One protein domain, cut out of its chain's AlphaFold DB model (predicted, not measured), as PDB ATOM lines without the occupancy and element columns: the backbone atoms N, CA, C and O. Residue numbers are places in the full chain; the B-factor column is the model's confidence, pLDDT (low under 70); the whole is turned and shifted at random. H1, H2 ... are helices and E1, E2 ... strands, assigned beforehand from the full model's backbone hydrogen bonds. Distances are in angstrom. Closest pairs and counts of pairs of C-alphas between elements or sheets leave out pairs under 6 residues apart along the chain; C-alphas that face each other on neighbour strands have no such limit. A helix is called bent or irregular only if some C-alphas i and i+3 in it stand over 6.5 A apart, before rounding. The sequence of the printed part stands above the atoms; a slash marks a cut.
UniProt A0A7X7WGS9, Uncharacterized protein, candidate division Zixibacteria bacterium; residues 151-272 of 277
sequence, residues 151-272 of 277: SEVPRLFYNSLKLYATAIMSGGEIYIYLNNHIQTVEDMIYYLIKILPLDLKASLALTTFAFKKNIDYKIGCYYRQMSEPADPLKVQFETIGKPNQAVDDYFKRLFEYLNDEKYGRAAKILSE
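Overview. This is residues 151 to 272 of the 277 residues of an uncharacterized protein of candidate division Zixibacteria bacterium (UniProt A0A7X7WGS9). H1 stands in the middle, with the helical hairpin of H4 and H5 at one end of the domain and the two-stranded hairpin of E1 and E2 at the other; H4 is side by side with H1, and H2 lies between H1 and the strands at a steep angle to H1. Short H3 leads straight into E1, and the long link of residues 224 to 244 loops away from the end of E2 and returns to H4. The printed part has 122 residues, with five named helices and two named strands in the order H1 H2 H3 E1 E2 H4 H5; the class is mixed, helices and strands, and the sheet E1 - E2 is antiparallel. It is compact, with a radius of gyration of the C-alphas of 14.7 A and spans of 40 by 35 by 23 A.

Arrangement. H1, residues 155 to 169, touches residues 188 to 192 of H2, residues 182 to 194; the closest C-alphas, of Leu 161 and Leu 192, are 5.7 A apart, at a steep tilt of 60 degrees, the same way. The C-alphas of Ile 182 and of Ala 210 in E1, residues 204 to 211, are 7.1 A apart, the closest of H2 and E1. E2, residues 217 to 223, is antiparallel to E1 at 170 degrees, with N 209 and O 218 at 2.9 A and N 220 and O 207 at 3.0 A within hydrogen-bond range. Residues 177 to 178 also pair, antiparallel, with residues 217 to 218 of E2. H3, residues 198 to 203, is close to but not clearly touching H1, with the C-alphas of Met 169 and Leu 200 closest at 7.6 A. H4, residues 245 to 259, touches H1 at a shallow tilt of 24 degrees, opposite ways; Thr 166 and Val 247 have the closest C-alphas, 6.1 A apart. With residues 254 to 258 it touches H5, residues 263 to 271, as a helical hairpin at 27 degrees; the C-alphas of Leu 254 and Ala 266 are closest at 5.5 A. H1 and H5 are apart. Every O i to N i+4 pair is within hydrogen-bond range in H2, H4 and H5, against 9 of 11 in H1 and 1 of 2 in H3.

Along the chain. H1 begins at C-alpha 155 (199.487, 260.318, 144.713) and is 20.7 A long; it is irregular, with C-alphas 156 and 159 7.5 A apart. H2 is 18.4 A long, E1 23.2 A, E2 19.2 A and H4 20.7 A. H5 ends at C-alpha 271 (205.411, 280.754, 142.908).

Size, cuts and confidence. The C-alphas farthest apart, of Lys 234 and Lys 262, are 42.1 A apart. The printed part has no cut. The links H1 to H2 and E2 to H4 are long. Mean pLDDT of the printed part is 73.8; residues 172 to 180 and 211 to 243 are under 70.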
ATOM      1  N   SER A 151     207.915 265.848 142.895       90.06
ATOM      2  CA  SER A 151     207.763 264.438 142.520       90.06
ATOM      3  C   SER A 151     207.634 263.511 143.735       90.06
ATOM      4  O   SER A 151     207.029 262.444 143.641       90.06
ATOM      5  N   GLU A 152     208.111 263.955 144.901       90.12
ATOM      6  CA  GLU A 152     208.035 263.209 146.158       90.12
ATOM      7  C   GLU A 152     206.613 263.126 146.728       90.12
ATOM      8  O   GLU A 152     206.359 262.288 147.590       90.12
ATOM      9  N   VAL A 153     205.679 263.979 146.279       91.44
ATOM     10  CA  VAL A 153     204.315 264.022 146.824       91.44
ATOM     11  C   VAL A 153     203.559 262.739 146.433       91.44
ATOM     12  O   VAL A 153     203.251 262.540 145.256       91.44
ATOM     13  N   PRO A 154     203.181 261.865 147.387       91.44
ATOM     14  CA  PRO A 154     202.528 260.605 147.064       91.44
ATOM     15  C   PRO A 154     201.120 260.832 146.515       91.44
ATOM     16  O   PRO A 154     200.278 261.449 147.173       91.44
ATOM     17  N   ARG A 155     200.817 260.240 145.353       91.19
ATOM     18  CA  ARG A 155     199.487 260.318 144.713       91.19
ATOM     19  C   ARG A 155     198.343 259.904 145.645       91.19
ATOM     20  O   ARG A 155     197.255 260.468 145.579       91.19
ATOM     21  N   LEU A 156     198.597 258.958 146.553       89.94
ATOM     22  CA  LEU A 156     197.610 258.484 147.530       89.94
ATOM     23  C   LEU A 156     197.127 259.586 148.495       89.94
ATOM     24  O   LEU A 156     196.035 259.473 149.045       89.94
ATOM     25  N   PHE A 157     197.903 260.660 148.677       89.38
ATOM     26  CA  PHE A 157     197.531 261.795 149.516       89.38
ATOM     27  C   PHE A 157     196.837 262.926 148.752       89.38
ATOM     28  O   PHE A 157     196.309 263.828 149.395       89.38
ATOM     29  N   TYR A 158     196.775 262.897 147.415       92.75
ATOM     30  CA  TYR A 158     196.341 264.054 146.621       92.75
ATOM     31  C   TYR A 158     194.954 264.580 147.004       92.75
ATOM     32  O   TYR A 158     194.782 265.784 147.170       92.75
ATOM     33  N   ASN A 159     193.977 263.694 147.205       88.94
ATOM     34  CA  ASN A 159     192.622 264.108 147.575       88.94
ATOM     35  C   ASN A 159     192.587 264.808 148.944       88.94
ATOM     36  O   ASN A 159     191.967 265.862 149.079       88.94
ATOM     37  N   SER A 160     193.279 264.250 149.942       86.62
ATOM     38  CA  SER A 160     193.369 264.837 151.284       86.62
ATOM     39  C   SER A 160     194.143 266.152 151.268       86.62
ATOM     40  O   SER A 160     193.680 267.141 151.824       86.62
ATOM     41  N   LEU A 161     195.284 266.183 150.579       90.19
ATOM     42  CA  LEU A 161     196.112 267.375 150.435       90.19
ATOM     43  C   LEU A 161     195.353 268.508 149.749       90.19
ATOM     44  O   LEU A 161     195.397 269.632 150.233       90.19
ATOM     45  N   LYS A 162     194.607 268.214 148.679       90.62
ATOM     46  CA  LYS A 162     193.751 269.195 148.006       90.62
ATOM     47  C   LYS A 162     192.719 269.778 148.965       90.62
ATOM     48  O   LYS A 162     192.618 270.993 149.074       90.62
ATOM     49  N   LEU A 163     191.989 268.918 149.676       85.44
ATOM     50  CA  LEU A 163     190.974 269.340 150.640       85.44
ATOM     51  C   LEU A 163     191.567 270.255 151.722       85.44
ATOM     52  O   LEU A 163     191.021 271.319 152.010       85.44
ATOM     53  N   TYR A 164     192.694 269.851 152.305       84.88
ATOM     54  CA  TYR A 164     193.361 270.595 153.369       84.88
ATOM     55  C   TYR A 164     193.961 271.913 152.879       84.88
ATOM     56  O   TYR A 164     193.807 272.933 153.545       84.88
ATOM     57  N   ALA A 165     194.600 271.916 151.711       87.38
ATOM     58  CA  ALA A 165     195.194 273.115 151.139       87.38
ATOM     59  C   ALA A 165     194.125 274.148 150.754       87.38
ATOM     60  O   ALA A 165     194.284 275.325 151.079       87.38
ATOM     61  N   THR A 166     193.002 273.709 150.167       85.62
ATOM     62  CA  THR A 166     191.833 274.566 149.923       85.62
ATOM     63  C   THR A 166     191.334 275.187 151.225       85.62
ATOM     64  O   THR A 166     191.141 276.397 151.288       85.62
ATOM     65  N   ALA A 167     191.155 274.386 152.281       79.50
ATOM     66  CA  ALA A 167     190.656 274.888 153.559       79.50
ATOM     67  C   ALA A 167     191.579 275.959 154.163       79.50
ATOM     68  O   ALA A 167     191.087 277.020 154.544       79.50
ATOM     69  N   ILE A 168     192.897 275.721 154.187       79.62
ATOM     70  CA  ILE A 168     193.888 276.693 154.682       79.62
ATOM     71  C   ILE A 168     193.846 277.980 153.851       79.62
ATOM     72  O   ILE A 168     193.789 279.074 154.405       79.62
ATOM     73  N   MET A 169     193.864 277.865 152.522       82.00
ATOM     74  CA  MET A 169     193.924 279.023 151.624       82.00
ATOM     75  C   MET A 169     192.633 279.856 151.647       82.00
ATOM     76  O   MET A 169     192.685 281.065 151.444       82.00
ATOM     77  N   SER A 170     191.497 279.241 151.986       76.12
ATOM     78  CA  SER A 170     190.227 279.927 152.269       76.12
ATOM     79  C   SER A 170     190.147 280.532 153.681       76.12
ATOM     80  O   SER A 170     189.071 280.942 154.117       76.12
ATOM     81  N   GLY A 171     191.260 280.570 154.419       70.50
ATOM     82  CA  GLY A 171     191.339 281.132 155.764       70.50
ATOM     83  C   GLY A 171     190.817 280.220 156.876       70.50
ATOM     84  O   GLY A 171     190.578 280.691 157.983       70.50
ATOM     85  N   GLY A 172     190.593 278.939 156.576       65.19
ATOM     86  CA  GLY A 172     190.112 277.949 157.530       65.19
ATOM     87  C   GLY A 172     191.226 277.323 158.367       65.19
ATOM     88  O   GLY A 172     192.414 277.398 158.051       65.19
ATOM     89  N   GLU A 173     190.812 276.643 159.429       63.03
ATOM     90  CA  GLU A 173     191.681 275.827 160.270       63.03
ATOM     91  C   GLU A 173     191.525 274.360 159.874       63.03
ATOM     92  O   GLU A 173     190.417 273.895 159.592       63.03
ATOM     93  N   ILE A 174     192.623 273.603 159.867       60.56
ATOM     94  CA  ILE A 174     192.541 272.160 159.628       60.56
ATOM     95  C   ILE A 174     192.999 271.376 160.845       60.56
ATOM     96  O   ILE A 174     194.046 271.640 161.446       60.56
ATOM     97  N   TYR A 175     192.217 270.342 161.143       59.28
ATOM     98  CA  TYR A 175     192.573 269.331 162.115       59.28
ATOM     99  C   TYR A 175     192.699 267.980 161.430       59.28
ATOM    100  O   TYR A 175     191.712 267.364 161.031       59.28
ATOM    101  N   ILE A 176     193.939 267.527 161.272       61.75
ATOM    102  CA  ILE A 176     194.234 266.225 160.680       61.75
ATOM    103  C   ILE A 176     194.262 265.206 161.819       61.75
ATOM    104  O   ILE A 176     195.210 265.150 162.605       61.75
ATOM    105  N   TYR A 177     193.200 264.407 161.892       59.50
ATOM    106  CA  TYR A 177     193.121 263.224 162.738       59.50
ATOM    107  C   TYR A 177     193.376 262.006 161.866       59.50
ATOM    108  O   TYR A 177     192.516 261.594 161.090       59.50
ATOM    109  N   LEU A 178     194.557 261.414 161.990       58.38
ATOM    110  CA  LEU A 178     194.796 260.098 161.416       58.38
ATOM    111  C   LEU A 178     195.082 259.147 162.566       58.38
ATOM    112  O   LEU A 178     196.033 259.338 163.324       58.38
ATOM    113  N   ASN A 179     194.284 258.087 162.667       56.16
ATOM    114  CA  ASN A 179     194.581 256.946 163.529       56.16
ATOM    115  C   ASN A 179     195.668 256.063 162.880       56.16
ATOM    116  O   ASN A 179     195.496 254.864 162.695       56.16
ATOM    117  N   ASN A 180     196.754 256.703 162.446       60.31
ATOM    118  CA  ASN A 180     197.865 256.113 161.710       60.31
ATOM    119  C   ASN A 180     199.165 256.287 162.497       60.31
ATOM    120  O   ASN A 180     199.222 256.937 163.544       60.31
ATOM    121  N   HIS A 181     200.243 255.703 161.978       70.19
ATOM    122  CA  HIS A 181     201.577 255.953 162.500       70.19
ATOM    123  C   HIS A 181     201.916 257.449 162.439       70.19
ATOM    124  O   HIS A 181     201.629 258.121 161.451       70.19
ATOM    125  N   ILE A 182     202.579 257.947 163.490       70.44
ATOM    126  CA  ILE A 182     203.052 259.337 163.604       70.44
ATOM    127  C   ILE A 182     203.777 259.820 162.343       70.44
ATOM    128  O   ILE A 182     203.562 260.945 161.913       70.44
ATOM    129  N   GLN A 183     204.568 258.943 161.723       76.25
ATOM    130  CA  GLN A 183     205.308 259.261 160.510       76.25
ATOM    131  C   GLN A 183     204.376 259.620 159.350       76.25
ATOM    132  O   GLN A 183     204.560 260.651 158.731       76.25
ATOM    133  N   THR A 184     203.312 258.845 159.118       77.12
ATOM    134  CA  THR A 184     202.331 259.111 158.050       77.12
ATOM    135  C   THR A 184     201.662 260.474 158.216       77.12
ATOM    136  O   THR A 184     201.337 261.146 157.241       77.12
ATOM    137  N   VAL A 185     201.435 260.876 159.465       74.75
ATOM    138  CA  VAL A 185     200.837 262.168 159.790       74.75
ATOM    139  C   VAL A 185     201.805 263.314 159.506       74.75
ATOM    140  O   VAL A 185     201.421 264.314 158.904       74.75
ATOM    141  N   GLU A 186     203.061 263.163 159.914       79.88
ATOM    142  CA  GLU A 186     204.110 264.148 159.650       79.88
ATOM    143  C   GLU A 186     204.414 264.254 158.155       79.88
ATOM    144  O   GLU A 186     204.534 265.368 157.656       79.88
ATOM    145  N   ASP A 187     204.408 263.136 157.425       85.38
ATOM    146  CA  ASP A 187     204.528 263.103 155.967       85.38
ATOM    147  C   ASP A 187     203.371 263.878 155.311       85.38
ATOM    148  O   ASP A 187     203.597 264.718 154.443       85.38
ATOM    149  N   MET A 188     202.124 263.669 155.758       84.31
ATOM    150  CA  MET A 188     200.969 264.429 155.259       84.31
ATOM    151  C   MET A 188     201.148 265.941 155.465       84.31
ATOM    152  O   MET A 188     200.876 266.709 154.544       84.31
ATOM    153  N   ILE A 189     201.622 266.389 156.636       83.44
ATOM    154  CA  ILE A 189     201.870 267.822 156.869       83.44
ATOM    155  C   ILE A 189     203.042 268.320 156.024       83.44
ATOM    156  O   ILE A 189     202.960 269.400 155.443       83.44
ATOM    157  N   TYR A 190     204.123 267.545 155.952       89.62
ATOM    158  CA  TYR A 190     205.290 267.871 155.145       89.62
ATOM    159  C   TYR A 190     204.870 268.145 153.696       89.62
ATOM    160  O   TYR A 190     205.194 269.203 153.152       89.62
ATOM    161  N   TYR A 191     204.076 267.251 153.102       91.69
ATOM    162  CA  TYR A 191     203.571 267.424 151.743       91.69
ATOM    163  C   TYR A 191     202.531 268.534 151.629       91.69
ATOM    164  O   TYR A 191     202.521 269.237 150.620       91.69
ATOM    165  N   LEU A 192     201.698 268.744 152.651       89.75
ATOM    166  CA  LEU A 192     200.754 269.857 152.679       89.75
ATOM    167  C   LEU A 192     201.482 271.196 152.585       89.75
ATOM    168  O   LEU A 192     201.179 271.973 151.689       89.75
ATOM    169  N   ILE A 193     202.482 271.441 153.434       90.06
ATOM    170  CA  ILE A 193     203.288 272.669 153.377       90.06
ATOM    171  C   ILE A 193     203.982 272.782 152.019       90.06
ATOM    172  O   ILE A 193     204.057 273.874 151.460       90.06
ATOM    173  N   LYS A 194     204.452 271.666 151.449       91.00
ATOM    174  CA  LYS A 194     205.117 271.648 150.139       91.00
ATOM    175  C   LYS A 194     204.232 272.213 149.023       91.00
ATOM    176  O   LYS A 194     204.726 272.999 148.217       91.00
ATOM    177  N   ILE A 195     202.935 271.895 149.031       91.94
ATOM    178  CA  ILE A 195     201.969 272.315 148.001       91.94
ATOM    179  C   ILE A 195     201.247 273.641 148.288       91.94
ATOM    180  O   ILE A 195     200.364 274.021 147.520       91.94
ATOM    181  N   LEU A 196     201.558 274.333 149.387       90.19
ATOM    182  CA  LEU A 196     201.005 275.668 149.629       90.19
ATOM    183  C   LEU A 196     201.755 276.731 148.801       90.19
ATOM    184  O   LEU A 196     202.948 276.570 148.534       90.19
ATOM    185  N   PRO A 197     201.103 277.837 148.409       88.12
ATOM    186  CA  PRO A 197     201.778 278.964 147.769       88.12
ATOM    187  C   PRO A 197     202.796 279.611 148.711       88.12
ATOM    188  O   PRO A 197     202.560 279.693 149.917       88.12
ATOM    189  N   LEU A 198     203.914 280.099 148.174       82.75
ATOM    190  CA  LEU A 198     205.043 280.561 148.990       82.75
ATOM    191  C   LEU A 198     204.672 281.666 149.999       82.75
ATOM    192  O   LEU A 198     205.059 281.578 151.165       82.75
ATOM    193  N   ASP A 199     203.894 282.658 149.567       81.00
ATOM    194  CA  ASP A 199     203.457 283.787 150.405       81.00
ATOM    195  C   ASP A 199     202.572 283.323 151.576       81.00
ATOM    196  O   ASP A 199     202.604 283.873 152.680       81.00
ATOM    197  N   LEU A 200     201.814 282.245 151.356       82.06
ATOM    198  CA  LEU A 200     200.995 281.621 152.387       82.06
ATOM    199  C   LEU A 200     201.865 280.875 153.403       82.06
ATOM    200  O   LEU A 200     201.599 280.929 154.601       82.06
ATOM    201  N   LYS A 201     202.935 280.205 152.948       85.56
ATOM    202  CA  LYS A 201     203.844 279.480 153.848       85.56
ATOM    203  C   LYS A 201     204.555 280.421 154.827       85.56
ATOM    204  O   LYS A 201     204.714 280.069 155.993       85.56
ATOM    205  N   ALA A 202     204.943 281.614 154.369       80.75
ATOM    206  CA  ALA A 202     205.625 282.619 155.189       80.75
ATOM    207  C   ALA A 202     204.750 283.153 156.340       80.75
ATOM    208  O   ALA A 202     205.259 283.483 157.410       80.75
ATOM    209  N   SER A 203     203.431 283.201 156.138       78.31
ATOM    210  CA  SER A 203     202.455 283.685 157.125       78.31
ATOM    211  C   SER A 203     201.799 282.570 157.955       78.31
ATOM    212  O   SER A 203     201.014 282.851 158.863       78.31
ATOM    213  N   LEU A 204     202.126 281.303 157.679       76.81
ATOM    214  CA  LEU A 204     201.515 280.144 158.323       76.81
ATOM    215  C   LEU A 204     201.940 280.008 159.794       76.81
ATOM    216  O   LEU A 204     203.132 279.991 160.110       76.81
ATOM    217  N   ALA A 205     200.960 279.799 160.679       77.94
ATOM    218  CA  ALA A 205     201.195 279.365 162.051       77.94
ATOM    219  C   ALA A 205     200.830 277.875 162.210       77.94
ATOM    220  O   ALA A 205     199.676 277.479 162.340       77.94
ATOM    221  N   LEU A 206     201.822 276.993 162.200       79.25
ATOM    222  CA  LEU A 206     201.575 275.559 162.336       79.25
ATOM    223  C   LEU A 206     201.642 275.142 163.798       79.25
ATOM    224  O   LEU A 206     202.564 275.539 164.517       79.25
ATOM    225  N   THR A 207     200.766 274.228 164.222       76.38
ATOM    226  CA  THR A 207     201.090 273.402 165.377       76.38
ATOM    227  C   THR A 207     200.666 271.935 165.282       76.38
ATOM    228  O   THR A 207     199.565 271.578 164.869       76.38
ATOM    229  N   THR A 208     201.555 271.039 165.706       76.62
ATOM    230  CA  THR A 208     201.334 269.587 165.686       76.62
ATOM    231  C   THR A 208     201.299 269.010 167.094       76.62
ATOM    232  O   THR A 208     201.945 269.545 167.984       76.62
ATOM    233  N   PHE A 209     200.590 267.903 167.330       71.25
ATOM    234  CA  PHE A 209     200.659 267.192 168.607       71.25
ATOM    235  C   PHE A 209     200.737 265.680 168.427       71.25
ATOM    236  O   PHE A 209     199.853 265.047 167.849       71.25
ATOM    237  N   ALA A 210     201.741 265.088 169.067       73.19
ATOM    238  CA  ALA A 210     201.925 263.651 169.165       73.19
ATOM    239  C   ALA A 210     201.579 263.129 170.563       73.19
ATOM    240  O   ALA A 210     202.131 263.617 171.553       73.19
ATOM    241  N   PHE A 211     200.774 262.063 170.651       69.94
ATOM    242  CA  PHE A 211     200.460 261.354 171.900       69.94
ATOM    243  C   PHE A 211     200.841 259.847 171.835       69.94
ATOM    244  O   PHE A 211     201.082 259.292 170.764       69.94
ATOM    245  N   LYS A 212     200.989 259.159 172.982       61.84
ATOM    246  CA  LYS A 212     201.434 257.749 173.104       61.84
ATOM    247  C   LYS A 212     200.289 256.749 172.838       61.84
ATOM    248  O   LYS A 212     199.279 256.833 173.521       61.84
ATOM    249  N   LYS A 213     200.555 255.755 171.962       49.50
ATOM    250  CA  LYS A 213     199.833 254.487 171.634       49.50
ATOM    251  C   LYS A 213     198.285 254.543 171.584       49.50
ATOM    252  O   LYS A 213     197.634 254.675 172.614       49.50
ATOM    253  N   ASN A 214     197.733 254.264 170.397       45.06
ATOM    254  CA  ASN A 214     196.320 253.973 170.082       45.06
ATOM    255  C   ASN A 214     195.280 255.092 170.246       45.06
ATOM    256  O   ASN A 214     194.097 254.797 170.112       45.06
ATOM    257  N   ILE A 215     195.657 256.344 170.524       46.00
ATOM    258  CA  ILE A 215     194.683 257.442 170.620       46.00
ATOM    259  C   ILE A 215     195.320 258.738 170.096       46.00
ATOM    260  O   ILE A 215     196.314 259.207 170.649       46.00
ATOM    261  N   ASP A 216     194.725 259.251 169.019       49.88
ATOM    262  CA  ASP A 216     194.728 260.620 168.492       49.88
ATOM    263  C   ASP A 216     196.077 261.352 168.405       49.88
ATOM    264  O   ASP A 216     196.488 262.047 169.334       49.88
ATOM    265  N   TYR A 217     196.724 261.307 167.234       40.59
ATOM    266  CA  TYR A 217     197.566 262.432 166.816       40.59
ATOM    267  C   TYR A 217     196.621 263.573 166.429       40.59
ATOM    268  O   TYR A 217     195.740 263.382 165.589       40.59
ATOM    269  N   LYS A 218     196.762 264.731 167.078       49.00
ATOM    270  CA  LYS A 218     195.939 265.910 166.796       49.00
ATOM    271  C   LYS A 218     196.837 266.944 166.144       49.00
ATOM    272  O   LYS A 218     197.828 267.358 166.731       49.00
ATOM    273  N   ILE A 219     196.527 267.347 164.925       47.00
ATOM    274  CA  ILE A 219     197.168 268.510 164.303       47.00
ATOM    275  C   ILE A 219     196.196 269.658 164.427       47.00
ATOM    276  O   ILE A 219     195.030 269.449 164.136       47.00
ATOM    277  N   GLY A 220     196.666 270.829 164.838       46.81
ATOM    278  CA  GLY A 220     195.952 272.081 164.630       46.81
ATOM    279  C   GLY A 220     196.818 272.952 163.736       46.81
ATOM    280  O   GLY A 220     197.773 273.564 164.207       46.81
ATOM    281  N   CYS A 221     196.542 272.977 162.435       44.81
ATOM    282  CA  CYS A 221     197.190 273.946 161.558       44.81
ATOM    283  C   CYS A 221     196.330 275.208 161.559       44.81
ATOM    284  O   CYS A 221     195.180 275.164 161.119       44.81
ATOM    285  N   TYR A 222     196.885 276.302 162.075       48.66
ATOM    286  CA  TYR A 222     196.192 277.572 162.217       48.66
ATOM    287  C   TYR A 222     196.678 278.547 161.143       48.66
ATOM    288  O   TYR A 222     197.845 278.933 161.083       48.66
ATOM    289  N   TYR A 223     195.778 278.972 160.268       44.81
ATOM    290  CA  TYR A 223     196.070 280.090 159.387       44.81
ATOM    291  C   TYR A 223     195.582 281.386 160.036       44.81
ATOM    292  O   TYR A 223     194.401 281.523 160.344       44.81
ATOM    293  N   ARG A 224     196.486 282.353 160.251       47.75
ATOM    294  CA  ARG A 224     196.140 283.653 160.839       47.75
ATOM    295  C   ARG A 224     196.143 284.746 159.775       47.75
ATOM    296  O   ARG A 224     197.208 285.186 159.355       47.75
ATOM    297  N   GLN A 225     194.982 285.320 159.473       43.06
ATOM    298  CA  GLN A 225     194.935 286.727 159.059       43.06
ATOM    299  C   GLN A 225     194.960 287.612 160.319       43.06
ATOM    300  O   GLN A 225     193.944 287.859 160.950       43.06
ATOM    301  N   MET A 226     196.174 288.007 160.715       40.94
ATOM    302  CA  MET A 226     196.626 289.030 161.682       40.94
ATOM    303  C   MET A 226     195.893 289.375 163.009       40.94
ATOM    304  O   MET A 226     196.578 289.876 163.899       40.94
ATOM    305  N   SER A 227     194.605 289.147 163.275       39.50
ATOM    306  CA  SER A 227     193.942 289.923 164.351       39.50
ATOM    307  C   SER A 227     194.027 289.366 165.781       39.50
ATOM    308  O   SER A 227     194.287 290.160 166.678       39.50
ATOM    309  N   GLU A 228     193.970 288.054 166.055       43.78
ATOM    310  CA  GLU A 228     194.015 287.552 167.455       43.78
ATOM    311  C   GLU A 228     194.883 286.289 167.641       43.78
ATOM    312  O   GLU A 228     195.006 285.493 166.710       43.78
ATOM    313  N   PRO A 229     195.570 286.105 168.794       42.34
ATOM    314  CA  PRO A 229     196.246 284.846 169.087       42.34
ATOM    315  C   PRO A 229     195.196 283.740 169.202       42.34
ATOM    316  O   PRO A 229     194.279 283.858 170.013       42.34
ATOM    317  N   ALA A 230     195.343 282.668 168.422       41.84
ATOM    318  CA  ALA A 230     194.540 281.471 168.624       41.84
ATOM    319  C   ALA A 230     194.705 280.999 170.072       41.84
ATOM    320  O   ALA A 230     195.828 280.888 170.570       41.84
ATOM    321  N   ASP A 231     193.588 280.735 170.742       44.03
ATOM    322  CA  ASP A 231     193.580 280.025 172.012       44.03
ATOM    323  C   ASP A 231     193.421 278.531 171.684       44.03
ATOM    324  O   ASP A 231     192.294 278.074 171.470       44.03
ATOM    325  N   PRO A 232     194.520 277.751 171.610       44.38
ATOM    326  CA  PRO A 232     194.492 276.334 171.241       44.38
ATOM    327  C   PRO A 232     193.663 275.476 172.216       44.38
ATOM    328  O   PRO A 232     193.377 274.319 171.911       44.38
ATOM    329  N   LEU A 233     193.277 276.025 173.378       39.97
ATOM    330  CA  LEU A 233     192.425 275.388 174.383       39.97
ATOM    331  C   LEU A 233     190.942 275.774 174.244       39.97
ATOM    332  O   LEU A 233     190.091 275.081 174.805       39.97
ATOM    333  N   LYS A 234     190.618 276.848 173.511       38.56
ATOM    334  CA  LYS A 234     189.240 277.305 173.235       38.56
ATOM    335  C   LYS A 234     188.794 277.103 171.793       38.56
ATOM    336  O   LYS A 234     187.714 277.568 171.435       38.56
ATOM    337  N   VAL A 235     189.587 276.417 170.974       40.97
ATOM    338  CA  VAL A 235     189.190 276.101 169.601       40.97
ATOM    339  C   VAL A 235     187.900 275.284 169.635       40.97
ATOM    340  O   VAL A 235     187.883 274.124 170.051       40.97
ATOM    341  N   GLN A 236     186.805 275.916 169.220       37.78
ATOM    342  CA  GLN A 236     185.568 275.224 168.914       37.78
ATOM    343  C   GLN A 236     185.725 274.598 167.533       37.78
ATOM    344  O   GLN A 236     186.026 275.269 166.549       37.78
ATOM    345  N   PHE A 237     185.593 273.278 167.509       44.59
ATOM    346  CA  PHE A 237     185.674 272.444 166.322       44.59
ATOM    347  C   PHE A 237     184.628 272.886 165.294       44.59
ATOM    348  O   PHE A 237     183.521 273.241 165.681       44.59
ATOM    349  N   GLU A 238     184.981 272.782 164.009       41.44
ATOM    350  CA  GLU A 238     184.170 273.142 162.832       41.44
ATOM    351  C   GLU A 238     184.271 274.607 162.386       41.44
ATOM    352  O   GLU A 238     183.360 275.404 162.572       41.44
ATOM    353  N   THR A 239     185.320 274.947 161.639       46.25
ATOM    354  CA  THR A 239     185.175 275.958 160.581       46.25
ATOM    355  C   THR A 239     185.930 275.519 159.333       46.25
ATOM    356  O   THR A 239     187.112 275.783 159.138       46.25
ATOM    357  N   ILE A 240     185.209 274.826 158.448       52.97
ATOM    358  CA  ILE A 240     185.574 274.783 157.031       52.97
ATOM    359  C   ILE A 240     185.535 276.245 156.571       52.97
ATOM    360  O   ILE A 240     184.495 276.897 156.700       52.97
ATOM    361  N   GLY A 241     186.668 276.779 156.102       54.50
ATOM    362  CA  GLY A 241     186.706 278.108 155.488       54.50
ATOM    363  C   GLY A 241     185.616 278.220 154.419       54.50
ATOM    364  O   GLY A 241     185.238 277.218 153.808       54.50
ATOM    365  N   LYS A 242     185.055 279.415 154.205       64.56
ATOM    366  CA  LYS A 242     183.975 279.570 153.219       64.56
ATOM    367  C   LYS A 242     184.455 279.052 151.852       64.56
ATOM    368  O   LYS A 242     185.569 279.399 151.456       64.56
ATOM    369  N   PRO A 243     183.653 278.239 151.136       69.06
ATOM    370  CA  PRO A 243     184.004 277.789 149.796       69.06
ATOM    371  C   PRO A 243     184.399 278.976 148.916       69.06
ATOM    372  O   PRO A 243     183.697 279.989 148.891       69.06
ATOM    373  N   ASN A 244     185.525 278.858 148.217       80.94
ATOM    374  CA  ASN A 244     186.063 279.910 147.366       80.94
ATOM    375  C   ASN A 244     186.438 279.305 146.012       80.94
ATOM    376  O   ASN A 244     187.413 278.563 145.900       80.94
ATOM    377  N   GLN A 245     185.667 279.652 144.980       84.69
ATOM    378  CA  GLN A 245     185.824 279.081 143.643       84.69
ATOM    379  C   GLN A 245     187.223 279.322 143.061       84.69
ATOM    380  O   GLN A 245     187.773 278.445 142.403       84.69
ATOM    381  N   ALA A 246     187.828 280.483 143.327       86.25
ATOM    382  CA  ALA A 246     189.162 280.793 142.828       86.25
ATOM    383  C   ALA A 246     190.245 279.941 143.518       86.25
ATOM    384  O   ALA A 246     191.198 279.518 142.861       86.25
ATOM    385  N   VAL A 247     190.079 279.629 144.810       86.69
ATOM    386  CA  VAL A 247     190.937 278.668 145.532       86.69
ATOM    387  C   VAL A 247     190.752 277.254 144.971       86.69
ATOM    388  O   VAL A 247     191.731 276.549 144.717       86.69
ATOM    389  N   ASP A 248     189.509 276.847 144.721       87.69
ATOM    390  CA  ASP A 248     189.198 275.525 144.172       87.69
ATOM    391  C   ASP A 248     189.770 275.329 142.762       87.69
ATOM    392  O   ASP A 248     190.364 274.283 142.477       87.69
ATOM    393  N   ASP A 249     189.648 276.336 141.894       90.31
ATOM    394  CA  ASP A 249     190.200 276.323 140.537       90.31
ATOM    395  C   ASP A 249     191.733 276.316 140.549       90.31
ATOM    396  O   ASP A 249     192.360 275.595 139.763       90.31
ATOM    397  N   TYR A 250     192.347 277.066 141.472       91.62
ATOM    398  CA  TYR A 250     193.793 277.062 141.688       91.62
ATOM    399  C   TYR A 250     194.297 275.654 142.020       91.62
ATOM    400  O   TYR A 250     195.143 275.106 141.304       91.62
ATOM    401  N   PHE A 251     193.736 275.018 143.054       92.25
ATOM    402  CA  PHE A 251     194.169 273.680 143.447       92.25
ATOM    403  C   PHE A 251     193.759 272.615 142.434       92.25
ATOM    404  O   PHE A 251     194.499 271.658 142.227       92.25
ATOM    405  N   LYS A 252     192.628 272.765 141.737       92.56
ATOM    406  CA  LYS A 252     192.280 271.869 140.628       92.56
ATOM    407  C   LYS A 252     193.388 271.854 139.572       92.56
ATOM    408  O   LYS A 252     193.888 270.776 139.259       92.56
ATOM    409  N   ARG A 253     193.830 273.025 139.105       93.38
ATOM    410  CA  ARG A 253     194.928 273.147 138.131       93.38
ATOM    411  C   ARG A 253     196.255 272.609 138.668       93.38
ATOM    412  O   ARG A 253     196.973 271.928 137.938       93.38
ATOM    413  N   LEU A 254     196.586 272.895 139.930       94.31
ATOM    414  CA  LEU A 254     197.807 272.384 140.561       94.31
ATOM    415  C   LEU A 254     197.836 270.849 140.536       94.31
ATOM    416  O   LEU A 254     198.807 270.254 140.072       94.31
ATOM    417  N   PHE A 255     196.760 270.210 140.994       94.88
ATOM    418  CA  PHE A 255     196.676 268.754 141.063       94.88
ATOM    419  C   PHE A 255     196.547 268.087 139.687       94.88
ATOM    420  O   PHE A 255     197.017 266.965 139.524       94.88
ATOM    421  N   GLU A 256     195.993 268.764 138.676       94.69
ATOM    422  CA  GLU A 256     196.080 268.323 137.275       94.69
ATOM    423  C   GLU A 256     197.546 268.233 136.818       94.69
ATOM    424  O   GLU A 256     197.968 267.204 136.296       94.69
ATOM    425  N   TYR A 257     198.366 269.256 137.086       95.44
ATOM    426  CA  TYR A 257     199.793 269.213 136.746       95.44
ATOM    427  C   TYR A 257     200.583 268.181 137.549       95.44
ATOM    428  O   TYR A 257     201.470 267.547 136.982       95.44
ATOM    429  N   LEU A 258     200.265 267.983 138.829       93.94
ATOM    430  CA  LEU A 258     200.894 266.940 139.646       93.94
ATOM    431  C   LEU A 258     200.514 265.522 139.185       93.94
ATOM    432  O   LEU A 258     201.336 264.614 139.285       93.94
ATOM    433  N   ASN A 259     199.293 265.311 138.683       93.56
ATOM    434  CA  ASN A 259     198.854 264.022 138.129       93.56
ATOM    435  C   ASN A 259     199.508 263.708 136.779       93.56
ATOM    436  O   ASN A 259     199.879 262.559 136.530       93.56
ATOM    437  N   ASP A 260     199.669 264.736 135.946       95.12
ATOM    438  CA  ASP A 260     200.318 264.665 134.635       95.12
ATOM    439  C   ASP A 260     201.858 264.689 134.714       95.12
ATOM    440  O   ASP A 260     202.518 264.791 133.680       95.12
ATOM    441  N   GLU A 261     202.436 264.677 135.922       93.12
ATOM    442  CA  GLU A 261     203.890 264.748 136.170       93.12
ATOM    443  C   GLU A 261     204.556 266.008 135.577       93.12
ATOM    444  O   GLU A 261     205.758 266.079 135.324       93.12
ATOM    445  N   LYS A 262     203.774 267.078 135.394       94.75
ATOM    446  CA  LYS A 262     204.222 268.390 134.903       94.75
ATOM    447  C   LYS A 262     204.763 269.243 136.057       94.75
ATOM    448  O   LYS A 262     204.341 270.388 136.239       94.75
ATOM    449  N   TYR A 263     205.719 268.714 136.824       92.69
ATOM    450  CA  TYR A 263     206.211 269.318 138.075       92.69
ATOM    451  C   TYR A 263     206.741 270.746 137.914       92.69
ATOM    452  O   TYR A 263     206.461 271.598 138.750       92.69
ATOM    453  N   GLY A 264     207.414 271.062 136.801       90.81
ATOM    454  CA  GLY A 264     207.869 272.431 136.528       90.81
ATOM    455  C   GLY A 264     206.721 273.441 136.386       90.81
ATOM    456  O   GLY A 264     206.853 274.595 136.789       90.81
ATOM    457  N   ARG A 265     205.560 273.013 135.866       92.38
ATOM    458  CA  ARG A 265     204.357 273.863 135.806       92.38
ATOM    459  C   ARG A 265     203.676 273.974 137.166       92.38
ATOM    460  O   ARG A 265     203.209 275.056 137.504       92.38
ATOM    461  N   ALA A 266     203.646 272.889 137.941       92.56
ATOM    462  CA  ALA A 266     203.144 272.910 139.313       92.56
ATOM    463  C   ALA A 266     203.967 273.868 140.196       92.56
ATOM    464  O   ALA A 266     203.399 274.741 140.843       92.56
ATOM    465  N   ALA A 267     205.302 273.795 140.132       90.19
ATOM    466  CA  ALA A 267     206.199 274.700 140.852       90.19
ATOM    467  C   ALA A 267     205.988 276.167 140.450       90.19
ATOM    468  O   ALA A 267     205.961 277.047 141.308       90.19
ATOM    469  N   LYS A 268     205.766 276.428 139.153       90.19
ATOM    470  CA  LYS A 268     205.440 277.772 138.669       90.19
ATOM    471  C   LYS A 268     204.153 278.306 139.306       90.19
ATOM    472  O   LYS A 268     204.182 279.412 139.833       90.19
ATOM    473  N   ILE A 269     203.078 277.512 139.338       90.56
ATOM    474  CA  ILE A 269     201.808 277.886 139.991       90.56
ATOM    475  C   ILE A 269     202.011 278.236 141.478       90.56
ATOM    476  O   ILE A 269     201.434 279.206 141.963       90.56
ATOM    477  N   LEU A 270     202.843 277.485 142.207       88.94
ATOM    478  CA  LEU A 270     203.121 277.734 143.633       88.94
ATOM    479  C   LEU A 270     203.941 279.009 143.895       88.94
ATOM    480  O   LEU A 270     203.963 279.509 145.021       88.94
ATOM    481  N   SER A 271     204.625 279.515 142.865       85.00
ATOM    482  CA  SER A 271     205.411 280.754 142.908       85.00
ATOM    483  C   SER A 271     204.653 281.990 142.414       85.00
ATOM    484  O   SER A 271     205.177 283.099 142.512       85.00
ATOM    485  N   GLU A 272     203.457 281.812 141.847       83.44
ATOM    486  CA  GLU A 272     202.607 282.918 141.408       83.44
ATOM    487  C   GLU A 272     201.995 283.633 142.630       83.44
ATOM    488  O   GLU A 272     201.698 282.971 143.631       83.44
TER     489      GLU A 272